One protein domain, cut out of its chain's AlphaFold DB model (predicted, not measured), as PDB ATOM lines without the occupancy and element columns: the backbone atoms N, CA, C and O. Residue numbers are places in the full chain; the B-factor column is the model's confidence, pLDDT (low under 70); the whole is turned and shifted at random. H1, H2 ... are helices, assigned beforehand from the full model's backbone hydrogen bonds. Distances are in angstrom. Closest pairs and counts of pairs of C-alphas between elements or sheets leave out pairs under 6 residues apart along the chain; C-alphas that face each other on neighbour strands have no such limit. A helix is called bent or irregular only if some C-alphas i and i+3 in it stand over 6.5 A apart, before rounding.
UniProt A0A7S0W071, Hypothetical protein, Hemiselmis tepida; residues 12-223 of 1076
ATOM      1  N   GLY A  12      22.702  -8.113 112.118       88.44
ATOM      2  CA  GLY A  12      21.874  -7.102 112.789       88.44
ATOM      3  C   GLY A  12      21.569  -5.919 111.870       88.44
ATOM      4  O   GLY A  12      20.403  -5.602 111.633       88.44
ATOM      5  N   SER A  13      22.601  -5.346 111.240       91.25
ATOM      6  CA  SER A  13      22.406  -4.296 110.233       91.25
ATOM      7  C   SER A  13      21.755  -4.808 108.942       91.25
ATOM      8  O   SER A  13      21.261  -4.006 108.152       91.25
ATOM      9  N   ALA A  14      21.794  -6.116 108.658       93.81
ATOM     10  CA  ALA A  14      21.092  -6.695 107.511       93.81
ATOM     11  C   ALA A  14      19.586  -6.839 107.798       93.81
ATOM     12  O   ALA A  14      18.773  -6.449 106.961       93.81
ATOM     13  N   LEU A  15      19.223  -7.303 108.997       91.88
ATOM     14  CA  LEU A  15      17.845  -7.423 109.476       91.88
ATOM     15  C   LEU A  15      17.149  -6.058 109.586       91.88
ATOM     16  O   LEU A  15      16.013  -5.920 109.145       91.88
ATOM     17  N   GLU A  16      17.853  -5.025 110.065       90.94
ATOM     18  CA  GLU A  16      17.364  -3.633 110.092       90.94
ATOM     19  C   GLU A  16      16.902  -3.166 108.693       90.94
ATOM     20  O   GLU A  16      15.861  -2.531 108.533       90.94
ATOM     21  N   ARG A  17      17.639  -3.544 107.636       93.50
ATOM     22  CA  ARG A  17      17.313  -3.206 106.234       93.50
ATOM     23  C   ARG A  17      16.163  -4.041 105.666       93.50
ATOM     24  O   ARG A  17      15.601  -3.660 104.638       93.50
ATOM     25  N   CYS A  18      15.833  -5.148 106.324       92.50
ATOM     26  CA  CYS A  18      14.663  -5.984 106.079       92.50
ATOM     27  C   CYS A  18      13.495  -5.656 107.028       92.50
ATOM     28  O   CYS A  18      12.490  -6.355 106.976       92.50
ATOM     29  N   SER A  19      13.597  -4.594 107.844       90.81
ATOM     30  CA  SER A  19      12.567  -4.178 108.813       90.81
ATOM     31  C   SER A  19      12.145  -5.308 109.758       90.81
ATOM     32  O   SER A  19      10.973  -5.651 109.833       90.81
ATOM     33  N   GLY A  20      13.116  -5.953 110.414       87.69
ATOM     34  CA  GLY A  20      12.859  -7.020 111.393       87.69
ATOM     35  C   GLY A  20      12.463  -8.378 110.792       87.69
ATOM     36  O   GLY A  20      12.604  -9.402 111.460       87.69
ATOM     37  N   ASP A  21      12.030  -8.430 109.527       88.56
ATOM     38  CA  ASP A  21      11.569  -9.660 108.879       88.56
ATOM     39  C   ASP A  21      12.739 -10.607 108.544       88.56
ATOM     40  O   ASP A  21      13.430 -10.485 107.526       88.56
ATOM     41  N   VAL A  22      12.926 -11.600 109.419       88.56
ATOM     42  CA  VAL A  22      13.877 -12.716 109.284       88.56
ATOM     43  C   VAL A  22      13.630 -13.531 108.005       88.56
ATOM     44  O   VAL A  22      14.578 -14.008 107.379       88.56
ATOM     45  N   SER A  23      12.374 -13.674 107.577       89.88
ATOM     46  CA  SER A  23      11.982 -14.389 106.352       89.88
ATOM     47  C   SER A  23      12.441 -13.633 105.105       89.88
ATOM     48  O   SER A  23      13.051 -14.225 104.210       89.88
ATOM     49  N   LEU A  24      12.204 -12.317 105.063       92.69
ATOM     50  CA  LEU A  24      12.704 -11.443 104.002       92.69
ATOM     51  C   LEU A  24      14.232 -11.388 104.002       92.69
ATOM     52  O   LEU A  24      14.828 -11.466 102.927       92.69
ATOM     53  N   LEU A  25      14.873 -11.297 105.173       92.81
ATOM     54  CA  LEU A  25      16.329 -11.384 105.277       92.81
ATOM     55  C   LEU A  25      16.822 -12.693 104.656       92.81
ATOM     56  O   LEU A  25      17.674 -12.652 103.773       92.81
ATOM     57  N   SER A  26      16.249 -13.833 105.044       93.38
ATOM     58  CA  SER A  26      16.645 -15.143 104.526       93.38
ATOM     59  C   SER A  26      16.513 -15.238 103.000       93.38
ATOM     60  O   SER A  26      17.473 -15.609 102.317       93.38
ATOM     61  N   GLN A  27      15.383 -14.787 102.439       94.75
ATOM     62  CA  GLN A  27      15.197 -14.715 100.988       94.75
ATOM     63  C   GLN A  27      16.247 -13.810 100.322       94.75
ATOM     64  O   GLN A  27      16.854 -14.205  99.327       94.75
ATOM     65  N   VAL A  28      16.486 -12.608 100.857       95.88
ATOM     66  CA  VAL A  28      17.414 -11.633 100.265       95.88
ATOM     67  C   VAL A  28      18.868 -12.102 100.366       95.88
ATOM     68  O   VAL A  28      19.622 -11.893  99.411       95.88
ATOM     69  N   VAL A  29      19.277 -12.770 101.454       94.88
ATOM     70  CA  VAL A  29      20.610 -13.386 101.565       94.88
ATOM     71  C   VAL A  29      20.761 -14.531 100.565       94.88
ATOM     72  O   VAL A  29      21.714 -14.514  99.785       94.88
ATOM     73  N   SER A  30      19.813 -15.473 100.528       94.44
ATOM     74  CA  SER A  30      19.848 -16.625  99.619       94.44
ATOM     75  C   SER A  30      19.885 -16.184  98.149       94.44
ATOM     76  O   SER A  30      20.816 -16.534  97.417       94.44
ATOM     77  N   GLU A  31      18.955 -15.316  97.722       95.31
ATOM     78  CA  GLU A  31      18.947 -14.764  96.362       95.31
ATOM     79  C   GLU A  31      20.230 -13.984  96.043       95.31
ATOM     80  O   GLU A  31      20.706 -14.041  94.910       95.31
ATOM     81  N   THR A  32      20.823 -13.273  97.007       95.75
ATOM     82  CA  THR A  32      22.059 -12.507  96.776       95.75
ATOM     83  C   THR A  32      23.282 -13.406  96.619       95.75
ATOM     84  O   THR A  32      24.057 -13.214  95.675       95.75
ATOM     85  N   LEU A  33      23.482 -14.361  97.535       96.25
ATOM     86  CA  LEU A  33      24.683 -15.196  97.577       96.25
ATOM     87  C   LEU A  33      24.712 -16.187  96.413       96.25
ATOM     88  O   LEU A  33      25.670 -16.155  95.637       96.25
ATOM     89  N   HIS A  34      23.661 -16.994  96.228       94.94
ATOM     90  CA  HIS A  34      23.626 -17.977  95.140       94.94
ATOM     91  C   HIS A  34      23.667 -17.293  93.773       94.94
ATOM     92  O   HIS A  34      24.485 -17.650  92.937       94.94
ATOM     93  N   LYS A  35      22.888 -16.226  93.547       95.31
ATOM     94  CA  LYS A  35      22.897 -15.541  92.244       95.31
ATOM     95  C   LYS A  35      24.227 -14.857  91.931       95.31
ATOM     96  O   LYS A  35      24.642 -14.833  90.773       95.31
ATOM     97  N   SER A  36      24.912 -14.296  92.928       96.56
ATOM     98  CA  SER A  36      26.244 -13.724  92.697       96.56
ATOM     99  C   SER A  36      27.274 -14.815  92.400       96.56
ATOM    100  O   SER A  36      28.076 -14.644  91.481       96.56
ATOM    101  N   MET A  37      27.208 -15.947  93.102       97.50
ATOM    102  CA  MET A  37      28.062 -17.108  92.853       97.50
ATOM    103  C   MET A  37      27.809 -17.723  91.464       97.50
ATOM    104  O   MET A  37      28.742 -17.855  90.679       97.50
ATOM    105  N   ASP A  38      26.555 -18.018  91.121       97.31
ATOM    106  CA  ASP A  38      26.186 -18.776  89.920       97.31
ATOM    107  C   ASP A  38      26.129 -17.907  88.652       97.31
ATOM    108  O   ASP A  38      26.569 -18.328  87.581       97.31
ATOM    109  N   GLU A  39      25.602 -16.675  88.732       97.19
ATOM    110  CA  GLU A  39      25.484 -15.797  87.561       97.19
ATOM    111  C   GLU A  39      26.631 -14.796  87.417       97.19
ATOM    112  O   GLU A  39      26.944 -14.427  86.281       97.19
ATOM    113  N   GLN A  40      27.198 -14.265  88.506       98.00
ATOM    114  CA  GLN A  40      28.155 -13.151  88.422       98.00
ATOM    115  C   GLN A  40      29.615 -13.618  88.479       98.00
ATOM    116  O   GLN A  40      30.430 -13.078  87.732       98.00
ATOM    117  N   MET A  41      29.955 -14.633  89.281       98.50
ATOM    118  CA  MET A  41      31.338 -15.117  89.407       98.50
ATOM    119  C   MET A  41      31.920 -15.676  88.091       98.50
ATOM    120  O   MET A  41      33.053 -15.312  87.759       98.50
ATOM    121  N   PRO A  42      31.180 -16.445  87.260       98.50
ATOM    122  CA  PRO A  42      31.695 -16.900  85.966       98.50
ATOM    123  C   PRO A  42      31.937 -15.746  84.987       98.50
ATOM    124  O   PRO A  42      32.942 -15.739  84.281       98.50
ATOM    125  N   LYS A  43      31.059 -14.729  84.981       98.50
ATOM    126  CA  LYS A  43      31.218 -13.525  84.144       98.50
ATOM    127  C   LYS A  43      32.416 -12.686  84.591       98.50
ATOM    128  O   LYS A  43      33.156 -12.177  83.758       98.50
ATOM    129  N   LEU A  44      32.637 -12.589  85.900       98.62
ATOM    130  CA  LEU A  44      33.790 -11.916  86.493       98.62
ATOM    131  C   LEU A  44      35.109 -12.611  86.125       98.62
ATOM    132  O   LEU A  44      36.041 -11.932  85.699       98.62
ATOM    133  N   ARG A  45      35.179 -13.949  86.198       98.56
ATOM    134  CA  ARG A  45      36.340 -14.713  85.701       98.56
ATOM    135  C   ARG A  45      36.551 -14.516  84.197       98.56
ATOM    136  O   ARG A  45      37.649 -14.146  83.794       98.56
ATOM    137  N   GLN A  46      35.497 -14.624  83.387       98.50
ATOM    138  CA  GLN A  46      35.563 -14.379  81.940       98.50
ATOM    139  C   GLN A  46      36.046 -12.953  81.598       98.50
ATOM    140  O   GLN A  46      36.787 -12.755  80.633       98.50
ATOM    141  N   ALA A  47      35.666 -11.944  82.384       98.56
ATOM    142  CA  ALA A  47      36.129 -10.570  82.203       98.56
ATOM    143  C   ALA A  47      37.619 -10.399  82.565       98.56
ATOM    144  O   ALA A  47      38.322  -9.640  81.901       98.56
ATOM    145  N   ILE A  48      38.131 -11.143  83.555       98.62
ATOM    146  CA  ILE A  48      39.571 -11.196  83.863       98.62
ATOM    147  C   ILE A  48      40.332 -11.887  82.720       98.62
ATOM    148  O   ILE A  48      41.337 -11.358  82.254       98.62
ATOM    149  N   GLU A  49      39.828 -13.021  82.224       98.25
ATOM    150  CA  GLU A  49      40.433 -13.797  81.127       98.25
ATOM    151  C   GLU A  49      40.477 -13.035  79.792       98.25
ATOM    152  O   GLU A  49      41.462 -13.121  79.060       98.25
ATOM    153  N   THR A  50      39.433 -12.266  79.470       98.31
ATOM    154  CA  THR A  50      39.376 -11.444  78.244       98.31
ATOM    155  C   THR A  50      40.070 -10.086  78.379       98.31
ATOM    156  O   THR A  50      40.249  -9.389  77.379       98.31
ATOM    157  N   GLY A  51      40.476  -9.697  79.591       98.25
ATOM    158  CA  GLY A  51      41.109  -8.410  79.869       98.25
ATOM    159  C   GLY A  51      40.145  -7.219  79.987       98.25
ATOM    160  O   GLY A  51      40.605  -6.073  80.006       98.25
ATOM    161  N   ASP A  52      38.826  -7.439  80.069       98.50
ATOM    162  CA  ASP A  52      37.846  -6.350  80.172       98.50
ATOM    163  C   ASP A  52      37.738  -5.794  81.601       98.50
ATOM    164  O   ASP A  52      36.841  -6.110  82.387       98.50
ATOM    165  N   ILE A  53      38.649  -4.866  81.897       98.44
ATOM    166  CA  ILE A  53      38.686  -4.035  83.108       98.44
ATOM    167  C   ILE A  53      37.309  -3.448  83.483       98.44
ATOM    168  O   ILE A  53      37.032  -3.275  84.672       98.44
ATOM    169  N   LYS A  54      36.435  -3.119  82.518       98.19
ATOM    170  CA  LYS A  54      35.133  -2.494  82.808       98.19
ATOM    171  C   LYS A  54      34.139  -3.507  83.349       98.19
ATOM    172  O   LYS A  54      33.455  -3.190  84.317       98.19
ATOM    173  N   GLU A  55      34.083  -4.700  82.766       98.50
ATOM    174  CA  GLU A  55      33.215  -5.775  83.254       98.50
ATOM    175  C   GLU A  55      33.737  -6.358  84.577       98.50
ATOM    176  O   GLU A  55      32.943  -6.601  85.486       98.50
ATOM    177  N   VAL A  56      35.064  -6.449  84.770       98.62
ATOM    178  CA  VAL A  56      35.655  -6.778  86.085       98.62
ATOM    179  C   VAL A  56      35.255  -5.739  87.136       98.62
ATOM    180  O   VAL A  56      34.764  -6.103  88.206       98.62
ATOM    181  N   HIS A  57      35.397  -4.442  86.831       98.44
ATOM    182  CA  HIS A  57      34.955  -3.366  87.721       98.44
ATOM    183  C   HIS A  57      33.450  -3.454  88.006       98.44
ATOM    184  O   HIS A  57      33.053  -3.390  89.167       98.44
ATOM    185  N   PHE A  58      32.612  -3.629  86.982       98.31
ATOM    186  CA  PHE A  58      31.158  -3.696  87.114       98.31
ATOM    187  C   PHE A  58      30.709  -4.859  88.011       98.31
ATOM    188  O   PHE A  58      29.975  -4.636  88.981       98.31
ATOM    189  N   HIS A  59      31.190  -6.075  87.745       98.44
ATOM    190  CA  HIS A  59      30.827  -7.258  88.521       98.44
ATOM    191  C   HIS A  59      31.364  -7.207  89.957       98.44
ATOM    192  O   HIS A  59      30.585  -7.389  90.894       98.44
ATOM    193  N   ALA A  60      32.638  -6.859  90.164       98.44
ATOM    194  CA  ALA A  60      33.201  -6.734  91.510       98.44
ATOM    195  C   ALA A  60      32.505  -5.626  92.331       98.44
ATOM    196  O   ALA A  60      32.230  -5.794  93.521       98.44
ATOM    197  N   HIS A  61      32.134  -4.506  91.697       98.31
ATOM    198  CA  HIS A  61      31.391  -3.430  92.356       98.31
ATOM    199  C   HIS A  61      29.955  -3.833  92.721       98.31
ATOM    200  O   HIS A  61      29.484  -3.453  93.798       98.31
ATOM    201  N   SER A  62      29.284  -4.594  91.845       98.25
ATOM    202  CA  SER A  62      27.967  -5.199  92.089       98.25
ATOM    203  C   SER A  62      28.013  -6.122  93.306       98.25
ATOM    204  O   SER A  62      27.322  -5.858  94.292       98.25
ATOM    205  N   MET A  63      28.896  -7.126  93.283       98.38
ATOM    206  CA  MET A  63      29.077  -8.093  94.371       98.38
ATOM    207  C   MET A  63      29.366  -7.398  95.701       98.38
ATOM    208  O   MET A  63      28.626  -7.578  96.659       98.38
ATOM    209  N   LYS A  64      30.366  -6.506  95.743       98.12
ATOM    210  CA  LYS A  64      30.717  -5.723  96.938       98.12
ATOM    211  C   LYS A  64      29.505  -5.008  97.546       98.12
ATOM    212  O   LYS A  64      29.340  -5.018  98.767       98.12
ATOM    213  N   GLY A  65      28.683  -4.366  96.709       97.38
ATOM    214  CA  GLY A  65      27.482  -3.648  97.144       97.38
ATOM    215  C   GLY A  65      26.383  -4.578  97.656       97.38
ATOM    216  O   GLY A  65      25.777  -4.296  98.692       97.38
ATOM    217  N   ALA A  66      26.162  -5.700  96.972       96.88
ATOM    218  CA  ALA A  66      25.197  -6.712  97.376       96.88
ATOM    219  C   ALA A  66      25.604  -7.359  98.714       96.88
ATOM    220  O   ALA A  66      24.857  -7.257  99.683       96.88
ATOM    221  N   SER A  67      26.831  -7.881  98.820       97.44
ATOM    222  CA  SER A  67      27.389  -8.496 100.034       97.44
ATOM    223  C   SER A  67      27.376  -7.561 101.248       97.44
ATOM    224  O   SER A  67      27.042  -7.991 102.346       97.44
ATOM    225  N   ALA A  68      27.666  -6.266 101.060       96.44
ATOM    226  CA  ALA A  68      27.539  -5.274 102.132       96.44
ATOM    227  C   ALA A  68      26.084  -5.063 102.581       96.44
ATOM    228  O   ALA A  68      25.838  -4.828 103.764       96.44
ATOM    229  N   THR A  69      25.122  -5.151 101.654       94.94
ATOM    230  CA  THR A  69      23.686  -5.004 101.947       94.94
ATOM    231  C   THR A  69      23.173  -6.177 102.784       94.94
ATOM    232  O   THR A  69      22.456  -5.938 103.752       94.94
ATOM    233  N   VAL A  70      23.621  -7.403 102.487       96.38
ATOM    234  CA  VAL A  70      23.301  -8.630 103.247       96.38
ATOM    235  C   VAL A  70      24.217  -8.896 104.455       96.38
ATOM    236  O   VAL A  70      24.153  -9.963 105.051       96.38
ATOM    237  N   GLY A  71      25.081  -7.947 104.831       95.94
ATOM    238  CA  GLY A  71      25.883  -8.034 106.060       95.94
ATOM    239  C   GLY A  71      27.167  -8.871 105.978       95.94
ATOM    240  O   GLY A  71      27.896  -8.946 106.961       95.94
ATOM    241  N   PHE A  72      27.509  -9.460 104.829       96.94
ATOM    242  CA  PHE A  72      28.738 -10.244 104.650       96.94
ATOM    243  C   PHE A  72      29.924  -9.316 104.334       96.94
ATOM    244  O   PHE A  72      30.256  -9.036 103.176       96.94
ATOM    245  N   LEU A  73      30.556  -8.798 105.391       96.56
ATOM    246  CA  LEU A  73      31.582  -7.757 105.315       96.56
ATOM    247  C   LEU A  73      32.928  -8.273 104.790       96.56
ATOM    248  O   LEU A  73      33.608  -7.535 104.078       96.56
ATOM    249  N   SER A  74      33.315  -9.517 105.096       96.50
ATOM    250  CA  SER A  74      34.551 -10.121 104.565       96.50
ATOM    251  C   SER A  74      34.449 -10.373 103.054       96.50
ATOM    252  O   SER A  74      35.299  -9.910 102.294       96.50
ATOM    253  N   LEU A  75      33.327 -10.939 102.606       97.62
ATOM    254  CA  LEU A  75      32.965 -11.086 101.193       97.62
ATOM    255  C   LEU A  75      32.940  -9.735 100.453       97.62
ATOM    256  O   LEU A  75      33.507  -9.595  99.368       97.62
ATOM    257  N   SER A  76      32.349  -8.701 101.065       98.00
ATOM    258  CA  SER A  76      32.378  -7.340 100.513       98.00
ATOM    259  C   SER A  76      33.803  -6.771 100.434       98.00
ATOM    260  O   SER A  76      34.136  -6.081  99.470       98.00
ATOM    261  N   ALA A  77      34.680  -7.082 101.396       97.56
ATOM    262  CA  ALA A  77      36.078  -6.656 101.377       97.56
ATOM    263  C   ALA A  77      36.901  -7.343 100.270       97.56
ATOM    264  O   ALA A  77      37.676  -6.658  99.599       97.56
ATOM    265  N   ALA A  78      36.691  -8.641 100.019       98.00
ATOM    266  CA  ALA A  78      37.304  -9.352  98.893       98.00
ATOM    267  C   ALA A  78      36.844  -8.764  97.545       98.00
ATOM    268  O   ALA A  78      37.664  -8.348  96.724       98.00
ATOM    269  N   ALA A  79      35.530  -8.583  97.364       98.44
ATOM    270  CA  ALA A  79      34.973  -7.955  96.164       98.44
ATOM    271  C   ALA A  79      35.469  -6.508  95.977       98.44
ATOM    272  O   ALA A  79      35.689  -6.053  94.853       98.44
ATOM    273  N   LYS A  80      35.710  -5.780  97.076       98.38
ATOM    274  CA  LYS A  80      36.314  -4.445  97.046       98.38
ATOM    275  C   LYS A  80      37.766  -4.464  96.553       98.38
ATOM    276  O   LYS A  80      38.121  -3.561  95.802       98.38
ATOM    277  N   ALA A  81      38.595  -5.433  96.948       98.38
ATOM    278  CA  ALA A  81      39.987  -5.504  96.490       98.38
ATOM    279  C   ALA A  81      40.067  -5.603  94.956       98.38
ATOM    280  O   ALA A  81      40.779  -4.827  94.317       98.38
ATOM    281  N   LEU A  82      39.242  -6.468  94.361       98.31
ATOM    282  CA  LEU A  82      39.136  -6.629  92.912       98.31
ATOM    283  C   LEU A  82      38.528  -5.388  92.216       98.31
ATOM    284  O   LEU A  82      39.048  -4.928  91.199       98.31
ATOM    285  N   ASP A  83      37.493  -4.774  92.804       98.69
ATOM    286  CA  ASP A  83      36.908  -3.499  92.348       98.69
ATOM    287  C   ASP A  83      37.923  -2.334  92.409       98.69
ATOM    288  O   ASP A  83      37.891  -1.442  91.560       98.69
ATOM    289  N   ASP A  84      38.823  -2.286  93.395       98.38
ATOM    290  CA  ASP A  84      39.874  -1.260  93.507       98.38
ATOM    291  C   ASP A  84      41.043  -1.495  92.525       98.38
ATOM    292  O   ASP A  84      41.576  -0.520  91.990       98.38
ATOM    293  N   ILE A  85      41.378  -2.749  92.197       98.19
ATOM    294  CA  ILE A  85      42.360  -3.100  91.152       98.19
ATOM    295  C   ILE A  85      41.844  -2.733  89.757       98.19
ATOM    296  O   ILE A  85      42.531  -2.030  89.012       98.19
ATOM    297  N   ALA A  86      40.597  -3.086  89.436       98.19
ATOM    298  CA  ALA A  86      39.990  -2.705  88.164       98.19
ATOM    299  C   ALA A  86      39.882  -1.170  88.013       98.19
ATOM    300  O   ALA A  86      40.187  -0.625  86.952       98.19
ATOM    301  N   LYS A  87      39.580  -0.429  89.096       98.12
ATOM    302  CA  LYS A  87      39.651   1.051  89.106       98.12
ATOM    303  C   LYS A  87      41.053   1.612  88.839       98.12
ATOM    304  O   LYS A  87      41.159   2.733  88.341       98.12
ATOM    305  N   ALA A  88      42.117   0.874  89.156       98.19
ATOM    306  CA  ALA A  88      43.489   1.264  88.829       98.19
ATOM    307  C   ALA A  88      43.838   1.060  87.339       98.19
ATOM    308  O   ALA A  88      44.902   1.498  86.906       98.19
ATOM    309  N   ASN A  89      42.934   0.471  86.543       97.94
ATOM    310  CA  ASN A  89      43.148   0.043  85.156       97.94
ATOM    311  C   ASN A  89      44.266  -1.007  85.015       97.94
ATOM    312  O   ASN A  89      45.004  -1.006  84.033       97.94
ATOM    313  N   SER A  90      44.375  -1.905  85.998       98.12
ATOM    314  CA  SER A  90      45.209  -3.106  85.924       98.12
ATOM    315  C   SER A  90      44.359  -4.351  86.175       98.12
ATOM    316  O   SER A  90      43.318  -4.276  86.827       98.12
ATOM    317  N   LEU A  91      44.823  -5.490  85.664       98.31
ATOM    318  CA  LEU A  91      44.342  -6.832  86.016       98.31
ATOM    319  C   LEU A  91      45.487  -7.724  86.531       98.31
ATOM    320  O   LEU A  91      45.318  -8.928  86.716       98.31
ATOM    321  N   GLU A  92      46.660  -7.142  86.789       98.06
ATOM    322  CA  GLU A  92      47.795  -7.845  87.385       98.06
ATOM    323  C   GLU A  92      47.415  -8.356  88.786       98.06
ATOM    324  O   GLU A  92      46.990  -7.590  89.651       98.06
ATOM    325  N   GLY A  93      47.496  -9.675  88.983       97.50
ATOM    326  CA  GLY A  93      47.044 -10.348  90.204       97.50
ATOM    327  C   GLY A  93      45.523 -10.528  90.344       97.50
ATOM    328  O   GLY A  93      45.098 -11.200  91.280       97.50
ATOM    329  N   ALA A  94      44.693 -10.005  89.429       98.25
ATOM    330  CA  ALA A  94      43.227 -10.034  89.553       98.25
ATOM    331  C   ALA A  94      42.636 -11.451  89.678       98.25
ATOM    332  O   ALA A  94      41.626 -11.622  90.356       98.25
ATOM    333  N   GLY A  95      43.282 -12.464  89.086       98.19
ATOM    334  CA  GLY A  95      42.897 -13.870  89.248       98.19
ATOM    335  C   GLY A  95      42.914 -14.333  90.710       98.19
ATOM    336  O   GLY A  95      41.920 -14.878  91.171       98.19
ATOM    337  N   GLY A  96      43.969 -14.011  91.468       97.75
ATOM    338  CA  GLY A  96      44.063 -14.376  92.888       97.75
ATOM    339  C   GLY A  96      42.977 -13.709  93.735       97.75
ATOM    340  O   GLY A  96      42.319 -14.372  94.524       97.75
ATOM    341  N   PHE A  97      42.685 -12.428  93.488       98.19
ATOM    342  CA  PHE A  97      41.578 -11.737  94.167       98.19
ATOM    343  C   PHE A  97      40.186 -12.255  93.758       98.19
ATOM    344  O   PHE A  97      39.224 -12.065  94.499       98.19
ATOM    345  N   ALA A  98      40.058 -12.902  92.594       98.38
ATOM    346  CA  ALA A  98      38.848 -13.620  92.203       98.38
ATOM    347  C   ALA A  98      38.759 -15.005  92.869       98.38
ATOM    348  O   ALA A  98      37.660 -15.429  93.219       98.38
ATOM    349  N   ASP A  99      39.890 -15.676  93.099       98.00
ATOM    350  CA  ASP A  99      39.963 -16.915  93.881       98.00
ATOM    351  C   ASP A  99      39.609 -16.659  95.358       98.00
ATOM    352  O   ASP A  99      38.722 -17.331  95.885       98.00
ATOM    353  N   ASP A 100      40.193 -15.626  95.983       96.88
ATOM    354  CA  ASP A 100      39.865 -15.161  97.343       96.88
ATOM    355  C   ASP A 100      38.360 -14.858  97.491       96.88
ATOM    356  O   ASP A 100      37.714 -15.235  98.469       96.88
ATOM    357  N   LEU A 101      37.786 -14.171  96.496       97.88
ATOM    358  CA  LEU A 101      36.372 -13.794  96.459       97.88
ATOM    359  C   LEU A 101      35.445 -15.007  96.301       97.88
ATOM    360  O   LEU A 101      34.414 -15.084  96.967       97.88
ATOM    361  N   GLU A 102      35.800 -15.965  95.448       98.19
ATOM    362  CA  GLU A 102      35.034 -17.201  95.287       98.19
ATOM    363  C   GLU A 102      35.121 -18.092  96.540       98.19
ATOM    364  O   GLU A 102      34.156 -18.771  96.899       98.19
ATOM    365  N   GLU A 103      36.254 -18.072  97.248       96.69
ATOM    366  CA  GLU A 103      36.399 -18.743  98.538       96.69
ATOM    367  C   GLU A 103      35.535 -18.079  99.625       96.69
ATOM    368  O   GLU A 103      34.817 -18.776 100.346       96.69
ATOM    369  N   GLU A 104      35.508 -16.742  99.687       96.94
ATOM    370  CA  GLU A 104      34.576 -16.001 100.545       96.94
ATOM    371  C   GLU A 104      33.105 -16.294 100.212       96.94
ATOM    372  O   GLU A 104      32.298 -16.406 101.135       96.94
ATOM    373  N   PHE A 105      32.729 -16.472  98.938       97.31
ATOM    374  CA  PHE A 105      31.360 -16.871  98.573       97.31
ATOM    375  C   PHE A 105      31.014 -18.261  99.116       97.31
ATOM    376  O   PHE A 105      29.969 -18.433  99.744       97.31
ATOM    377  N   LYS A 106      31.906 -19.245  98.940       96.12
ATOM    378  CA  LYS A 106      31.723 -20.608  99.473       96.12
ATOM    379  C   LYS A 106      31.623 -20.609 100.999       96.12
ATOM    380  O   LYS A 106      30.801 -21.335 101.557       96.12
ATOM    381  N   ARG A 107      32.416 -19.769 101.674       94.38
ATOM    382  CA  ARG A 107      32.333 -19.546 103.125       94.38
ATOM    383  C   ARG A 107      31.003 -18.917 103.539       94.38
ATOM    384  O   ARG A 107      30.354 -19.446 104.437       94.38
ATOM    385  N   ALA A 108      30.585 -17.839 102.877       95.69
ATOM    386  CA  ALA A 108      29.334 -17.139 103.160       95.69
ATOM    387  C   ALA A 108      28.107 -18.052 103.002       95.69
ATOM    388  O   ALA A 108      27.250 -18.061 103.881       95.69
ATOM    389  N   ILE A 109      28.063 -18.861 101.937       95.75
ATOM    390  CA  ILE A 109      26.994 -19.841 101.691       95.75
ATOM    391  C   ILE A 109      27.007 -20.932 102.776       95.75
ATOM    392  O   ILE A 109      26.023 -21.071 103.492       95.75
ATOM    393  N   LYS A 110      28.144 -21.611 103.014       94.31
ATOM    394  CA  LYS A 110      28.276 -22.649 104.065       94.31
ATOM    395  C   LYS A 110      27.877 -22.142 105.461       94.31
ATOM    396  O   LYS A 110      27.331 -22.903 106.254       94.31
ATOM    397  N   TYR A 111      28.157 -20.874 105.769       92.75
ATOM    398  CA  TYR A 111      27.725 -20.219 107.005       92.75
ATOM    399  C   TYR A 111      26.215 -19.963 107.033       92.75
ATOM    400  O   TYR A 111      25.559 -20.272 108.025       92.75
ATOM    401  N   PHE A 112      25.667 -19.398 105.955       93.50
ATOM    402  CA  PHE A 112      24.260 -19.027 105.885       93.50
ATOM    403  C   PHE A 112      23.334 -20.250 105.878       93.50
ATOM    404  O   PHE A 112      22.338 -20.251 106.600       93.50
ATOM    405  N   ASP A 113      23.702 -21.312 105.161       92.31
ATOM    406  CA  ASP A 113      22.977 -22.585 105.151       92.31
ATOM    407  C   ASP A 113      22.931 -23.192 106.566       92.31
ATOM    408  O   ASP A 113      21.867 -23.560 107.062       92.31
ATOM    409  N   ALA A 114      24.076 -23.227 107.262       91.38
ATOM    410  CA  ALA A 114      24.180 -23.765 108.621       91.38
ATOM    411  C   ALA A 114      23.423 -22.922 109.666       91.38
ATOM    412  O   ALA A 114      22.829 -23.474 110.591       91.38
ATOM    413  N   HIS A 115      23.416 -21.594 109.521       90.19
ATOM    414  CA  HIS A 115      22.620 -20.705 110.367       90.19
ATOM    415  C   HIS A 115      21.118 -20.869 110.103       90.19
ATOM    416  O   HIS A 115      20.354 -21.013 111.055       90.19
ATOM    417  N   THR A 116      20.705 -20.937 108.834       91.00
ATOM    418  CA  THR A 116      19.303 -21.160 108.445       91.00
ATOM    419  C   THR A 116      18.798 -22.499 108.977       91.00
ATOM    420  O   THR A 116      17.759 -22.530 109.632       91.00
ATOM    421  N   GLN A 117      19.568 -23.584 108.822       91.94
ATOM    422  CA  GLN A 117      19.237 -24.885 109.412       91.94
ATOM    423  C   GLN A 117      19.108 -24.798 110.945       91.94
ATOM    424  O   GLN A 117      18.160 -25.340 111.510       91.94
ATOM    425  N   ALA A 118      20.017 -24.098 111.632       90.56
ATOM    426  CA  ALA A 118      19.940 -23.937 113.085       90.56
ATOM    427  C   ALA A 118      18.685 -23.158 113.528       90.56
ATOM    428  O   ALA A 118      18.084 -23.504 114.548       90.56
ATOM    429  N   MET A 119      18.256 -22.148 112.760       90.00
ATOM    430  CA  MET A 119      16.996 -21.432 112.995       90.00
ATOM    431  C   MET A 119      15.770 -22.306 112.698       90.00
ATOM    432  O   MET A 119      14.835 -22.312 113.493       90.00
ATOM    433  N   GLU A 120      15.774 -23.107 111.629       91.38
ATOM    434  CA  GLU A 120      14.703 -24.077 111.351       91.38
ATOM    435  C   GLU A 120      14.587 -25.138 112.459       91.38
ATOM    436  O   GLU A 120      13.485 -25.454 112.908       91.38
ATOM    437  N   GLU A 121      15.710 -25.655 112.969       93.00
ATOM    438  CA  GLU A 121      15.742 -26.613 114.082       93.00
ATOM    439  C   GLU A 121      15.333 -25.987 115.429       93.00
ATOM    440  O   GLU A 121      14.832 -26.688 116.317       93.00
ATOM    441  N   ALA A 122      15.530 -24.681 115.616       91.44
ATOM    442  CA  ALA A 122      15.042 -23.925 116.771       91.44
ATOM    443  C   ALA A 122      13.530 -23.647 116.682       91.44
ATOM    444  O   ALA A 122      12.776 -23.977 117.601       91.44
ATOM    445  N   LEU A 123      13.057 -23.162 115.533       92.06
ATOM    446  CA  LEU A 123      11.640 -22.960 115.240       92.06
ATOM    447  C   LEU A 123      10.849 -24.280 115.323       92.06
ATOM    448  O   LEU A 123       9.743 -24.316 115.865       92.06
ATOM    449  N   ALA A 124      11.431 -25.398 114.877       93.56
ATOM    450  CA  ALA A 124      10.845 -26.730 115.021       93.56
ATOM    451  C   ALA A 124      10.720 -27.180 116.491       93.56
ATOM    452  O   ALA A 124       9.738 -27.840 116.840       93.56
ATOM    453  N   ARG A 125      11.659 -26.793 117.372       92.75
ATOM    454  CA  ARG A 125      11.536 -26.994 118.833       92.75
ATOM    455  C   ARG A 125      10.423 -26.135 119.436       92.75
ATOM    456  O   ARG A 125       9.701 -26.626 120.300       92.75
ATOM    457  N   CYS A 126      10.203 -24.932 118.906       92.00
ATOM    458  CA  CYS A 126       9.040 -24.087 119.211       92.00
ATOM    459  C   CYS A 126       7.734 -24.574 118.539       92.00
ATOM    460  O   CYS A 126       6.707 -23.908 118.606       92.00
ATOM    461  N   GLY A 127       7.736 -25.746 117.891       94.38
ATOM    462  CA  GLY A 127       6.549 -26.346 117.270       94.38
ATOM    463  C   GLY A 127       6.136 -25.732 115.928       94.38
ATOM    464  O   GLY A 127       5.038 -26.023 115.451       94.38
ATOM    465  N   GLY A 128       7.000 -24.917 115.315       92.38
ATOM    466  CA  GLY A 128       6.700 -24.128 114.117       92.38
ATOM    467  C   GLY A 128       6.038 -22.778 114.408       92.38
ATOM    468  O   GLY A 128       5.478 -22.180 113.494       92.38
ATOM    469  N   ASP A 129       6.058 -22.329 115.665       93.44
ATOM    470  CA  ASP A 129       5.446 -21.084 116.128       93.44
ATOM    471  C   ASP A 129       6.500 -19.957 116.149       93.44
ATOM    472  O   ASP A 129       7.444 -19.987 116.943       93.44
ATOM    473  N   THR A 130       6.397 -19.019 115.201       89.94
ATOM    474  CA  THR A 130       7.400 -17.965 114.952       89.94
ATOM    475  C   THR A 130       7.360 -16.844 115.981       89.94
ATOM    476  O   THR A 130       8.412 -16.338 116.356       89.94
ATOM    477  N   GLU A 131       6.172 -16.487 116.472       90.56
ATOM    478  CA  GLU A 131       5.987 -15.488 117.532       90.56
ATOM    479  C   GLU A 131       6.642 -15.983 118.829       90.56
ATOM    480  O   GLU A 131       7.473 -15.296 119.424       90.56
ATOM    481  N   LEU A 132       6.352 -17.235 119.209       92.44
ATOM    482  CA  LEU A 132       6.962 -17.887 120.367       92.44
ATOM    483  C   LEU A 132       8.488 -18.020 120.229       92.44
ATOM    484  O   LEU A 132       9.208 -17.794 121.201       92.44
ATOM    485  N   PHE A 133       8.987 -18.376 119.042       92.81
ATOM    486  CA  PHE A 133      10.426 -18.468 118.782       92.81
ATOM    487  C   PHE A 133      11.126 -17.109 118.925       92.81
ATOM    488  O   PHE A 133      12.116 -17.020 119.651       92.81
ATOM    489  N   ASN A 134      10.593 -16.054 118.299       90.44
ATOM    490  CA  ASN A 134      11.160 -14.706 118.378       90.44
ATOM    491  C   ASN A 134      11.155 -14.178 119.822       90.44
ATOM    492  O   ASN A 134      12.170 -13.663 120.283       90.44
ATOM    493  N   SER A 135      10.050 -14.368 120.553       92.69
ATOM    494  CA  SER A 135       9.919 -13.960 121.959       92.69
ATOM    495  C   SER A 135      10.945 -14.658 122.864       92.69
ATOM    496  O   SER A 135      11.679 -13.985 123.589       92.69
ATOM    497  N   ILE A 136      11.082 -15.988 122.759       92.31
ATOM    498  CA  ILE A 136      12.096 -16.754 123.508       92.31
ATOM    499  C   ILE A 136      13.512 -16.296 123.138       92.31
ATOM    500  O   ILE A 136      14.364 -16.156 124.015       92.31
ATOM    501  N   ALA A 137      13.785 -16.069 121.852       91.44
ATOM    502  CA  ALA A 137      15.119 -15.699 121.403       91.44
ATOM    503  C   ALA A 137      15.520 -14.283 121.845       91.44
ATOM    504  O   ALA A 137      16.666 -14.072 122.245       91.44
ATOM    505  N   LYS A 138      14.568 -13.347 121.866       93.06
ATOM    506  CA  LYS A 138      14.740 -12.004 122.425       93.06
ATOM    507  C   LYS A 138      14.966 -12.040 123.937       93.06
ATOM    508  O   LYS A 138      15.971 -11.506 124.395       93.06
ATOM    509  N   GLU A 139      14.136 -12.759 124.700       94.50
ATOM    510  CA  GLU A 139      14.326 -12.931 126.152       94.50
ATOM    511  C   GLU A 139      15.712 -13.526 126.472       94.50
ATOM    512  O   GLU A 139      16.431 -13.018 127.340       94.50
ATOM    513  N   MET A 140      16.135 -14.560 125.733       93.25
ATOM    514  CA  MET A 140      17.458 -15.172 125.895       93.25
ATOM    515  C   MET A 140      18.616 -14.238 125.512       93.25
ATOM    516  O   MET A 140      19.655 -14.269 126.174       93.25
ATOM    517  N   ALA A 141      18.468 -13.419 124.468       92.81
ATOM    518  CA  ALA A 141      19.508 -12.497 124.017       92.81
ATOM    519  C   ALA A 141      19.651 -11.260 124.920       92.81
ATOM    520  O   ALA A 141      20.772 -10.812 125.157       92.81
ATOM    521  N   GLU A 142      18.541 -10.728 125.439       94.50
ATOM    522  CA  GLU A 142      18.520  -9.521 126.276       94.50
ATOM    523  C   GLU A 142      18.855  -9.798 127.750       94.50
ATOM    524  O   GLU A 142      19.487  -8.957 128.391       94.50
ATOM    525  N   SER A 143      18.468 -10.961 128.297       94.38
ATOM    526  CA  SER A 143      18.630 -11.270 129.730       94.38
ATOM    527  C   SER A 143      19.614 -12.410 130.019       94.38
ATOM    528  O   SER A 143      20.589 -12.216 130.750       94.38
ATOM    529  N   LEU A 144      19.404 -13.588 129.421       94.75
ATOM    530  CA  LEU A 144      20.134 -14.804 129.786       94.75
ATOM    531  C   LEU A 144      21.591 -14.781 129.307       94.75
ATOM    532  O   LEU A 144      22.490 -15.118 130.078       94.75
ATOM    533  N   LEU A 145      21.851 -14.391 128.054       94.88
ATOM    534  CA  LEU A 145      23.217 -14.354 127.526       94.88
ATOM    535  C   LEU A 145      24.127 -13.356 128.268       94.88
ATOM    536  O   LEU A 145      25.254 -13.751 128.560       94.88
ATOM    537  N   PRO A 146      23.701 -12.124 128.622       96.50
ATOM    538  CA  PRO A 146      24.515 -11.222 129.439       96.50
ATOM    539  C   PRO A 146      24.821 -11.748 130.851       96.50
ATOM    540  O   PRO A 146      25.960 -11.626 131.302       96.50
ATOM    541  N   GLU A 147      23.855 -12.369 131.542       96.50
ATOM    542  CA  GLU A 147      24.087 -12.959 132.874       96.50
ATOM    543  C   GLU A 147      25.066 -14.144 132.801       96.50
ATOM    544  O   GLU A 147      26.033 -14.222 133.564       96.50
ATOM    545  N   GLN A 148      24.863 -15.042 131.834       97.06
ATOM    546  CA  GLN A 148      25.745 -16.189 131.617       97.06
ATOM    547  C   GLN A 148      27.141 -15.749 131.144       97.06
ATOM    548  O   GLN A 148      28.138 -16.322 131.576       97.06
ATOM    549  N   LEU A 149      27.249 -14.687 130.339       97.12
ATOM    550  CA  LEU A 149      28.535 -14.091 129.972       97.12
ATOM    551  C   LEU A 149      29.274 -13.563 131.210       97.12
ATOM    552  O   LEU A 149      30.444 -13.887 131.385       97.12
ATOM    553  N   ALA A 150      28.605 -12.833 132.107       97.38
ATOM    554  CA  ALA A 150      29.219 -12.359 133.352       97.38
ATOM    555  C   ALA A 150      29.680 -13.522 134.260       97.38
ATOM    556  O   ALA A 150      30.778 -13.478 134.819       97.38
ATOM    557  N   SER A 151      28.895 -14.604 134.344       97.31
ATOM    558  CA  SER A 151      29.293 -15.850 135.018       97.31
ATOM    559  C   SER A 151      30.532 -16.497 134.375       97.31
ATOM    560  O   SER A 151      31.419 -16.989 135.080       97.31
ATOM    561  N   LEU A 152      30.626 -16.468 133.043       97.12
ATOM    562  CA  LEU A 152      31.758 -16.997 132.285       97.12
ATOM    563  C   LEU A 152      33.020 -16.150 132.511       97.12
ATOM    564  O   LEU A 152      34.106 -16.706 132.691       97.12
ATOM    565  N   GLU A 153      32.881 -14.822 132.559       97.19
ATOM    566  CA  GLU A 153      33.955 -13.889 132.915       97.19
ATOM    567  C   GLU A 153      34.475 -14.145 134.336       97.19
ATOM    568  O   GLU A 153      35.687 -14.294 134.519       97.19
ATOM    569  N   GLU A 154      33.588 -14.274 135.331       97.19
ATOM    570  CA  GLU A 154      33.982 -14.574 136.716       97.19
ATOM    571  C   GLU A 154      34.694 -15.932 136.818       97.19
ATOM    572  O   GLU A 154      35.781 -16.006 137.394       97.19
ATOM    573  N   GLY A 155      34.164 -16.985 136.184       96.94
ATOM    574  CA  GLY A 155      34.808 -18.302 136.131       96.94
ATOM    575  C   GLY A 155      36.203 -18.265 135.490       96.94
ATOM    576  O   GLY A 155      37.151 -18.857 136.016       96.94
ATOM    577  N   ILE A 156      36.370 -17.516 134.392       96.12
ATOM    578  CA  ILE A 156      37.661 -17.340 133.703       96.12
ATOM    579  C   ILE A 156      38.652 -16.509 134.538       96.12
ATOM    580  O   ILE A 156      39.862 -16.750 134.478       96.12
ATOM    581  N   VAL A 157      38.175 -15.540 135.325       96.44
ATOM    582  CA  VAL A 157      39.008 -14.733 136.235       96.44
ATOM    583  C   VAL A 157      39.408 -15.519 137.487       96.44
ATOM    584  O   VAL A 157      40.560 -15.418 137.912       96.44
ATOM    585  N   ALA A 158      38.506 -16.333 138.039       96.62
ATOM    586  CA  ALA A 158      38.774 -17.236 139.158       96.62
ATOM    587  C   ALA A 158      39.674 -18.426 138.770       96.62
ATOM    588  O   ALA A 158      40.351 -18.995 139.628       96.62
ATOM    589  N   GLY A 159      39.694 -18.797 137.485       96.62
ATOM    590  CA  GLY A 159      40.365 -20.001 136.993       96.62
ATOM    591  C   GLY A 159      39.586 -21.290 137.277       96.62
ATOM    592  O   GLY A 159      40.172 -22.372 137.228       96.62
ATOM    593  N   ASP A 160      38.286 -21.193 137.575       97.38
ATOM    594  CA  ASP A 160      37.437 -22.351 137.854       97.38
ATOM    595  C   ASP A 160      36.940 -22.993 136.552       97.38
ATOM    596  O   ASP A 160      35.909 -22.626 135.986       97.38
ATOM    597  N   ALA A 161      37.683 -23.996 136.090       96.19
ATOM    598  CA  ALA A 161      37.331 -24.774 134.911       96.19
ATOM    599  C   ALA A 161      35.960 -25.482 135.018       96.19
ATOM    600  O   ALA A 161      35.349 -25.735 133.984       96.19
ATOM    601  N   ALA A 162      35.448 -25.778 136.221       96.06
ATOM    602  CA  ALA A 162      34.137 -26.411 136.376       96.06
ATOM    603  C   ALA A 162      32.998 -25.409 136.131       96.06
ATOM    604  O   ALA A 162      32.064 -25.720 135.388       96.06
ATOM    605  N   THR A 163      33.107 -24.191 136.675       96.94
ATOM    606  CA  THR A 163      32.189 -23.093 136.331       96.94
ATOM    607  C   THR A 163      32.256 -22.792 134.838       96.94
ATOM    608  O   THR A 163      31.217 -22.822 134.184       96.94
ATOM    609  N   VAL A 164      33.457 -22.607 134.271       96.62
ATOM    610  CA  VAL A 164      33.632 -22.272 132.843       96.62
ATOM    611  C   VAL A 164      33.024 -23.323 131.909       96.62
ATOM    612  O   VAL A 164      32.373 -22.939 130.942       96.62
ATOM    613  N   ASP A 165      33.169 -24.624 132.191       96.31
ATOM    614  CA  ASP A 165      32.486 -25.675 131.419       96.31
ATOM    615  C   ASP A 165      30.960 -25.571 131.561       96.31
ATOM    616  O   ASP A 165      30.242 -25.479 130.566       96.31
ATOM    617  N   SER A 166      30.452 -25.505 132.798       97.06
ATOM    618  CA  SER A 166      29.006 -25.487 133.054       97.06
ATOM    619  C   SER A 166      28.289 -24.271 132.454       97.06
ATOM    620  O   SER A 166      27.166 -24.403 131.963       97.06
ATOM    621  N   THR A 167      28.934 -23.103 132.452       97.19
ATOM    622  CA  THR A 167      28.408 -21.866 131.869       97.19
ATOM    623  C   THR A 167      28.549 -21.880 130.346       97.19
ATOM    624  O   THR A 167      27.605 -21.531 129.644       97.19
ATOM    625  N   ALA A 168      29.669 -22.372 129.797       96.50
ATOM    626  CA  ALA A 168      29.826 -22.511 128.347       96.50
ATOM    627  C   ALA A 168      28.820 -23.508 127.739       96.50
ATOM    628  O   ALA A 168      28.327 -23.271 126.637       96.50
ATOM    629  N   VAL A 169      28.467 -24.583 128.456       96.50
ATOM    630  CA  VAL A 169      27.396 -25.514 128.056       96.50
ATOM    631  C   VAL A 169      26.016 -24.847 128.133       96.50
ATOM    632  O   VAL A 169      25.265 -24.940 127.169       96.50
ATOM    633  N   GLN A 170      25.695 -24.108 129.203       96.25
ATOM    634  CA  GLN A 170      24.425 -23.364 129.303       96.25
ATOM    635  C   GLN A 170      24.265 -22.320 128.185       96.25
ATOM    636  O   GLN A 170      23.211 -22.246 127.554       96.25
ATOM    637  N   MET A 171      25.317 -21.551 127.887       96.75
ATOM    638  CA  MET A 171      25.314 -20.614 126.759       96.75
ATOM    639  C   MET A 171      25.213 -21.338 125.409       96.75
ATOM    640  O   MET A 171      24.598 -20.806 124.488       96.75
ATOM    641  N   MET A 172      25.774 -22.549 125.279       95.44
ATOM    642  CA  MET A 172      25.664 -23.352 124.060       95.44
ATOM    643  C   MET A 172      24.223 -23.836 123.857       95.44
ATOM    644  O   MET A 172      23.669 -23.586 122.790       95.44
ATOM    645  N   ASP A 173      23.588 -24.413 124.881       94.12
ATOM    646  CA  ASP A 173      22.186 -24.859 124.844       94.12
ATOM    647  C   ASP A 173      21.218 -23.692 124.556       94.12
ATOM    648  O   ASP A 173      20.283 -23.832 123.759       94.12
ATOM    649  N   ALA A 174      21.465 -22.514 125.143       93.31
ATOM    650  CA  ALA A 174      20.727 -21.288 124.829       93.31
ATOM    651  C   ALA A 174      20.959 -20.849 123.371       93.31
ATOM    652  O   ALA A 174      20.002 -20.599 122.638       93.31
ATOM    653  N   SER A 175      22.214 -20.816 122.909       92.25
ATOM    654  CA  SER A 175      22.549 -20.426 121.533       92.25
ATOM    655  C   SER A 175      21.942 -21.362 120.486       92.25
ATOM    656  O   SER A 175      21.365 -20.890 119.508       92.25
ATOM    657  N   ASP A 176      21.956 -22.674 120.729       91.25
ATOM    658  CA  ASP A 176      21.283 -23.652 119.880       91.25
ATOM    659  C   ASP A 176      19.764 -23.431 119.912       91.25
ATOM    660  O   ASP A 176      19.109 -23.585 118.885       91.25
ATOM    661  N   THR A 177      19.176 -23.053 121.052       90.00
ATOM    662  CA  THR A 177      17.735 -22.738 121.188       90.00
ATOM    663  C   THR A 177      17.319 -21.459 120.454       90.00
ATOM    664  O   THR A 177      16.184 -21.377 119.997       90.00
ATOM    665  N   MET A 178      18.240 -20.518 120.236       90.44
ATOM    666  CA  MET A 178      18.040 -19.322 119.402       90.44
ATOM    667  C   MET A 178      18.363 -19.526 117.910       90.44
ATOM    668  O   MET A 178      18.198 -18.604 117.115       90.44
ATOM    669  N   GLY A 179      18.906 -20.681 117.509       88.38
ATOM    670  CA  GLY A 179      19.501 -20.851 116.175       88.38
ATOM    671  C   GLY A 179      20.790 -20.034 115.959       88.38
ATOM    672  O   GLY A 179      21.258 -19.879 114.826       88.38
ATOM    673  N   ALA A 180      21.393 -19.528 117.040       90.00
ATOM    674  CA  ALA A 180      22.601 -18.703 117.073       90.00
ATOM    675  C   ALA A 180      23.879 -19.547 116.878       90.00
ATOM    676  O   ALA A 180      24.780 -19.590 117.721       90.00
ATOM    677  N   PHE A 181      23.951 -20.226 115.729       89.69
ATOM    678  CA  PHE A 181      24.967 -21.216 115.365       89.69
ATOM    679  C   PHE A 181      26.413 -20.775 115.647       89.69
ATOM    680  O   PHE A 181      27.210 -21.577 116.131       89.69
ATOM    681  N   PHE A 182      26.780 -19.518 115.371       86.31
ATOM    682  CA  PHE A 182      28.164 -19.066 115.541       86.31
ATOM    683  C   PHE A 182      28.594 -19.000 117.016       86.31
ATOM    684  O   PHE A 182      29.686 -19.464 117.344       86.31
ATOM    685  N   LEU A 183      27.720 -18.545 117.923       90.00
ATOM    686  CA  LEU A 183      27.977 -18.573 119.369       90.00
ATOM    687  C   LEU A 183      28.169 -20.020 119.862       90.00
ATOM    688  O   LEU A 183      29.141 -20.316 120.556       90.00
ATOM    689  N   SER A 184      27.333 -20.947 119.386       91.88
ATOM    690  CA  SER A 184      27.484 -22.389 119.628       91.88
ATOM    691  C   SER A 184      28.851 -22.924 119.160       91.88
ATOM    692  O   SER A 184      29.473 -23.735 119.847       91.88
ATOM    693  N   GLN A 185      29.380 -22.453 118.020       92.06
ATOM    694  CA  GLN A 185      30.723 -22.833 117.550       92.06
ATOM    695  C   GLN A 185      31.869 -22.197 118.355       92.06
ATOM    696  O   GLN A 185      32.881 -22.869 118.553       92.06
ATOM    697  N   LEU A 186      31.728 -20.962 118.854       91.38
ATOM    698  CA  LEU A 186      32.731 -20.324 119.725       91.38
ATOM    699  C   LEU A 186      32.832 -21.003 121.102       91.38
ATOM    700  O   LEU A 186      33.922 -21.129 121.660       91.38
ATOM    701  N   LEU A 187      31.710 -21.480 121.646       93.50
ATOM    702  CA  LEU A 187      31.655 -22.085 122.982       93.50
ATOM    703  C   LEU A 187      32.184 -23.529 123.018       93.50
ATOM    704  O   LEU A 187      32.806 -23.930 124.001       93.50
ATOM    705  N   LYS A 188      32.030 -24.304 121.936       94.44
ATOM    706  CA  LYS A 188      32.531 -25.693 121.829       94.44
ATOM    707  C   LYS A 188      34.027 -25.871 122.151       94.44
ATOM    708  O   LYS A 188      34.344 -26.771 122.936       94.44
ATOM    709  N   PRO A 189      34.979 -25.077 121.612       92.62
ATOM    710  CA  PRO A 189      36.386 -25.175 122.005       92.62
ATOM    711  C   PRO A 189      36.640 -24.702 123.444       92.62
ATOM    712  O   PRO A 189      37.560 -25.220 124.077       92.62
ATOM    713  N   LEU A 190      35.838 -23.772 123.976       93.06
ATOM    714  CA  LEU A 190      35.960 -23.283 125.351       93.06
ATOM    715  C   LEU A 190      35.536 -24.351 126.369       93.06
ATOM    716  O   LEU A 190      36.351 -24.735 127.206       93.06
ATOM    717  N   ALA A 191      34.329 -24.910 126.228       93.75
ATOM    718  CA  ALA A 191      33.845 -26.027 127.042       93.75
ATOM    719  C   ALA A 191      34.816 -27.220 126.977       93.75
ATOM    720  O   ALA A 191      35.246 -27.752 127.997       93.75
ATOM    721  N   LYS A 192      35.297 -27.578 125.777       93.69
ATOM    722  CA  LYS A 192      36.267 -28.672 125.613       93.69
ATOM    723  C   LYS A 192      37.617 -28.420 126.306       93.69
ATOM    724  O   LYS A 192      38.228 -29.374 126.791       93.69
ATOM    725  N   LYS A 193      38.110 -27.174 126.350       92.12
ATOM    726  CA  LYS A 193      39.310 -26.810 127.132       92.12
ATOM    727  C   LYS A 193      39.039 -26.916 128.637       92.12
ATOM    728  O   LYS A 193      39.838 -27.515 129.358       92.12
ATOM    729  N   ALA A 194      37.891 -26.411 129.085       93.06
ATOM    730  CA  ALA A 194      37.467 -26.438 130.480       93.06
ATOM    731  C   ALA A 194      37.294 -27.880 131.010       93.06
ATOM    732  O   ALA A 194      37.837 -28.217 132.059       93.06
ATOM    733  N   GLN A 195      36.699 -28.782 130.219       92.69
ATOM    734  CA  GLN A 195      36.616 -30.228 130.500       92.69
ATOM    735  C   GLN A 195      37.987 -30.917 130.592       92.69
ATOM    736  O   GLN A 195      38.139 -31.911 131.302       92.69
ATOM    737  N   ALA A 196      39.004 -30.390 129.905       93.31
ATOM    738  CA  ALA A 196      40.392 -30.833 130.039       93.31
ATOM    739  C   ALA A 196      41.117 -30.205 131.252       93.31
ATOM    740  O   ALA A 196      42.324 -30.394 131.409       93.31
ATOM    741  N   GLY A 197      40.404 -29.455 132.101       93.38
ATOM    742  CA  GLY A 197      40.944 -28.767 133.274       93.38
ATOM    743  C   GLY A 197      41.759 -27.513 132.952       93.38
ATOM    744  O   GLY A 197      42.507 -27.054 133.813       93.38
ATOM    745  N   SER A 198      41.660 -26.968 131.733       93.62
ATOM    746  CA  SER A 198      42.435 -25.797 131.309       93.62
ATOM    747  C   SER A 198      41.552 -24.605 130.954       93.62
ATOM    748  O   SER A 198      40.715 -24.664 130.056       93.62
ATOM    749  N   VAL A 199      41.817 -23.482 131.619       94.00
ATOM    750  CA  VAL A 199      41.256 -22.155 131.309       94.00
ATOM    751  C   VAL A 199      42.236 -21.354 130.415       94.00
ATOM    752  O   VAL A 199      42.067 -20.162 130.158       94.00
ATOM    753  N   GLU A 200      43.305 -21.986 129.917       91.12
ATOM    754  CA  GLU A 200      44.377 -21.298 129.195       91.12
ATOM    755  C   GLU A 200      43.970 -20.950 127.749       91.12
ATOM    756  O   GLU A 200      43.475 -21.776 126.972       91.12
ATOM    757  N   GLY A 201      44.114 -19.670 127.394       87.81
ATOM    758  CA  GLY A 201      43.524 -19.100 126.180       87.81
ATOM    759  C   GLY A 201      41.986 -19.056 126.195       87.81
ATOM    760  O   GLY A 201      41.383 -18.975 125.132       87.81
ATOM    761  N   ALA A 202      41.329 -19.145 127.361       91.44
ATOM    762  CA  ALA A 202      39.891 -18.879 127.469       91.44
ATOM    763  C   ALA A 202      39.570 -17.392 127.241       91.44
ATOM    764  O   ALA A 202      38.567 -17.069 126.619       91.44
ATOM    765  N   LYS A 203      40.459 -16.488 127.684       92.31
ATOM    766  CA  LYS A 203      40.304 -15.027 127.539       92.31
ATOM    767  C   LYS A 203      40.264 -14.552 126.083       92.31
ATOM    768  O   LYS A 203      39.539 -13.620 125.776       92.31
ATOM    769  N   GLU A 204      40.998 -15.219 125.197       92.00
ATOM    770  CA  GLU A 204      41.001 -14.918 123.758       92.00
ATOM    771  C   GLU A 204      39.645 -15.262 123.123       92.00
ATOM    772  O   GLU A 204      39.103 -14.479 122.354       92.00
ATOM    773  N   VAL A 205      39.056 -16.402 123.507       92.31
ATOM    774  CA  VAL A 205      37.714 -16.819 123.060       92.31
ATOM    775  C   VAL A 205      36.621 -15.959 123.705       92.31
ATOM    776  O   VAL A 205      35.624 -15.652 123.063       92.31
ATOM    777  N   LEU A 206      36.813 -15.534 124.955       94.06
ATOM    778  CA  LEU A 206      35.873 -14.698 125.703       94.06
ATOM    779  C   LEU A 206      35.630 -13.335 125.033       94.06
ATOM    780  O   LEU A 206      34.482 -12.907 124.969       94.06
ATOM    781  N   GLU A 207      36.663 -12.681 124.490       93.94
ATOM    782  CA  GLU A 207      36.482 -11.437 123.720       93.94
ATOM    783  C   GLU A 207      35.627 -11.663 122.456       93.94
ATOM    784  O   GLU A 207      34.816 -10.809 122.096       93.94
ATOM    785  N   GLU A 208      35.744 -12.827 121.805       92.62
ATOM    786  CA  GLU A 208      34.918 -13.185 120.642       92.62
ATOM    787  C   GLU A 208      33.480 -13.550 121.034       92.62
ATOM    788  O   GLU A 208      32.538 -13.112 120.374       92.62
ATOM    789  N   VAL A 209      33.297 -14.298 122.127       94.50
ATOM    790  CA  VAL A 209      31.981 -14.656 122.685       94.50
ATOM    791  C   VAL A 209      31.232 -13.407 123.154       94.50
ATOM    792  O   VAL A 209      30.068 -13.239 122.806       94.50
ATOM    793  N   SER A 210      31.899 -12.502 123.876       95.50
ATOM    794  CA  SER A 210      31.336 -11.224 124.328       95.50
ATOM    795  C   SER A 210      30.896 -10.350 123.145       95.50
ATOM    796  O   SER A 210      29.769  -9.848 123.117       95.50
ATOM    797  N   ALA A 211      31.735 -10.251 122.105       93.44
ATOM    798  CA  ALA A 211      31.387  -9.542 120.878       93.44
ATOM    799  C   ALA A 211      30.172 -10.160 120.157       93.44
ATOM    800  O   ALA A 211      29.335  -9.418 119.642       93.44
ATOM    801  N   GLU A 212      30.042 -11.490 120.129       92.69
ATOM    802  CA  GLU A 212      28.904 -12.157 119.484       92.69
ATOM    803  C   GLU A 212      27.608 -12.058 120.299       92.69
ATOM    804  O   GLU A 212      26.552 -11.817 119.718       92.69
ATOM    805  N   VAL A 213      27.673 -12.162 121.632       93.75
ATOM    806  CA  VAL A 213      26.532 -11.884 122.525       93.75
ATOM    807  C   VAL A 213      26.014 -10.461 122.285       93.75
ATOM    808  O   VAL A 213      24.811 -10.268 122.121       93.75
ATOM    809  N   GLY A 214      26.916  -9.481 122.148       93.19
ATOM    810  CA  GLY A 214      26.558  -8.110 121.778       93.19
ATOM    811  C   GLY A 214      25.831  -8.013 120.431       93.19
ATOM    812  O   GLY A 214      24.806  -7.334 120.340       93.19
ATOM    813  N   LYS A 215      26.297  -8.729 119.393       90.75
ATOM    814  CA  LYS A 215      25.587  -8.787 118.100       90.75
ATOM    815  C   LYS A 215      24.203  -9.419 118.228       90.75
ATOM    816  O   LYS A 215      23.262  -8.896 117.640       90.75
ATOM    817  N   LEU A 216      24.076 -10.522 118.966       91.31
ATOM    818  CA  LEU A 216      22.803 -11.227 119.150       91.31
ATOM    819  C   LEU A 216      21.776 -10.339 119.856       91.31
ATOM    820  O   LEU A 216      20.641 -10.274 119.394       91.31
ATOM    821  N   GLY A 217      22.190  -9.581 120.877       91.31
ATOM    822  CA  GLY A 217      21.352  -8.545 121.489       91.31
ATOM    823  C   GLY A 217      20.871  -7.507 120.469       91.31
ATOM    824  O   GLY A 217      19.678  -7.234 120.392       91.31
ATOM    825  N   THR A 218      21.757  -6.988 119.608       90.12
ATOM    826  CA  THR A 218      21.346  -6.044 118.543       90.12
ATOM    827  C   THR A 218      20.524  -6.674 117.414       90.12
ATOM    828  O   THR A 218      19.786  -5.965 116.743       90.12
ATOM    829  N   PHE A 219      20.641  -7.981 117.171       91.75
ATOM    830  CA  PHE A 219      19.855  -8.683 116.157       91.75
ATOM    831  C   PHE A 219      18.427  -8.924 116.655       91.75
ATOM    832  O   PHE A 219      17.479  -8.525 115.989       91.75
ATOM    833  N   TRP A 220      18.272  -9.508 117.845       92.19
ATOM    834  CA  TRP A 220      16.956  -9.817 118.409       92.19
ATOM    835  C   TRP A 220      16.223  -8.578 118.936       92.19
ATOM    836  O   TRP A 220      15.012  -8.494 118.774       92.19
ATOM    837  N   GLY A 221      16.938  -7.568 119.444       88.88
ATOM    838  CA  GLY A 221      16.352  -6.260 119.766       88.88
ATOM    839  C   GLY A 221      15.898  -5.452 118.537       88.88
ATOM    840  O   GLY A 221      15.117  -4.517 118.684       88.88
ATOM    841  N   ASN A 222      16.353  -5.822 117.329       88.06
ATOM    842  CA  ASN A 222      15.885  -5.273 116.048       88.06
ATOM    843  C   ASN A 222      14.756  -6.110 115.407       88.06
ATOM    844  O   ASN A 222      14.278  -5.751 114.328       88.06
ATOM    845  N   VAL A 223      14.334  -7.222 116.023       89.19
ATOM    846  CA  VAL A 223      13.075  -7.883 115.661       89.19
ATOM    847  C   VAL A 223      11.958  -7.069 116.304       89.19
ATOM    848  O   VAL A 223      11.750  -7.136 117.517       89.19
TER     849      VAL A 223
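AT A GLANCE: This is residues 12 to 223 of the 1076 residues of the protein "Hypothetical protein" of Hemiselmis tepida (UniProt A0A7S0W071). The long helix H5 forms one side of a lobe with H2, H3 and H4, and its last part runs across one end of a second lobe, made of H6, H7, H8 and H9, so that the two lobes stand to each other as a V. The short H1 sits between them, where they come together. The printed part has 212 residues with nine named helices, H1 to H9 in chain order, and no named strand; the class is all helix. It is only just compact, close to loose, with a radius of gyration of the C-alphas of 20.2 A, and only just flat, spanning 60 by 41 by 21 A.

IN THESE COORDINATES: H5, residues 94 to 125, is the longest helix at 46.4 A, from C-alpha 94 at (43.227, -10.034, 89.553) to C-alpha 125 at (11.536, -26.994, 118.833). Before it come H1, residues 12 to 17, 8.9 A, beginning at (21.874, -7.102, 112.789); H2, residues 22 to 50; H3, residues 53 to 69, 24.1 A; and H4, residues 73 to 87, 20.1 A. After it come H6, residues 130 to 158; H7, residues 161 to 177, 24.0 A; H8, residues 181 to 195, 21.1 A; and H9, residues 202 to 220, 26.3 A, ending at (16.956, -9.817, 118.409). H2 and H6, each assigned as one helix by its hydrogen bonds, are bent: C-alphas 39 and 42 are 6.5 A apart, and C-alphas 142 and 145 are 6.9 A apart. The arms are H2a, residues 22 to 39, 24.8 A; H2b, 42 to 50, 12.2 A; H6a, 130 to 142, 18.0 A; and H6b, 145 to 158, 19.6 A.

HOW THE PARTS SIT: H5 is the hub, touching five other helices. H2a, H3, H4 and H5 form an up and down bundle, each running against the one before. H5 touches H4 with residues 94 to 108 alone (closest C-alphas Ala 78 and Leu 101, 5.2 A) and H2a with 102 to 116 alone (Met 37 and Phe 105, 6.6 A). H3 and H4 are a hairpin at a shallow tilt of 22 degrees (Lys 64 and Ser 76, 4.3 A); H2b touches H3 (Ala 47 and Val 56, 5.4 A). With residues 114 to 118 alone H5 touches H8, about perpendicular at 83 degrees (His 115 and Phe 181, 5.5 A). H6a, H6b, H7, H8 and H9 form a second bundle, helices side by side. H7 and H8 are a hairpin at 21 degrees (Asp 165 and Ala 191, 4.6 A); H6b touches H7 (Gly 155 and Val 164, 5.3 A), and H8 touches H9 (Leu 190 and Ala 202, 6.3 A). H1 touches H9 (Gly 12 and Phe 219, 4.2 A). Every O i to N i+4 pair is within hydrogen-bond range in H2a, H2b, H3, H4, H5, H6a, H6b and H7; the counts are 1 of 2 in H1, 9 of 11 in H8 and 14 of 15 in H9.

THE WHOLE: The C-alphas farthest apart, those of Thr 50 and Ala 158, are 61.2 A apart. The printed part has no cut, and no link is long. Mean pLDDT of the printed part is 94.7, and no printed residue is under 70.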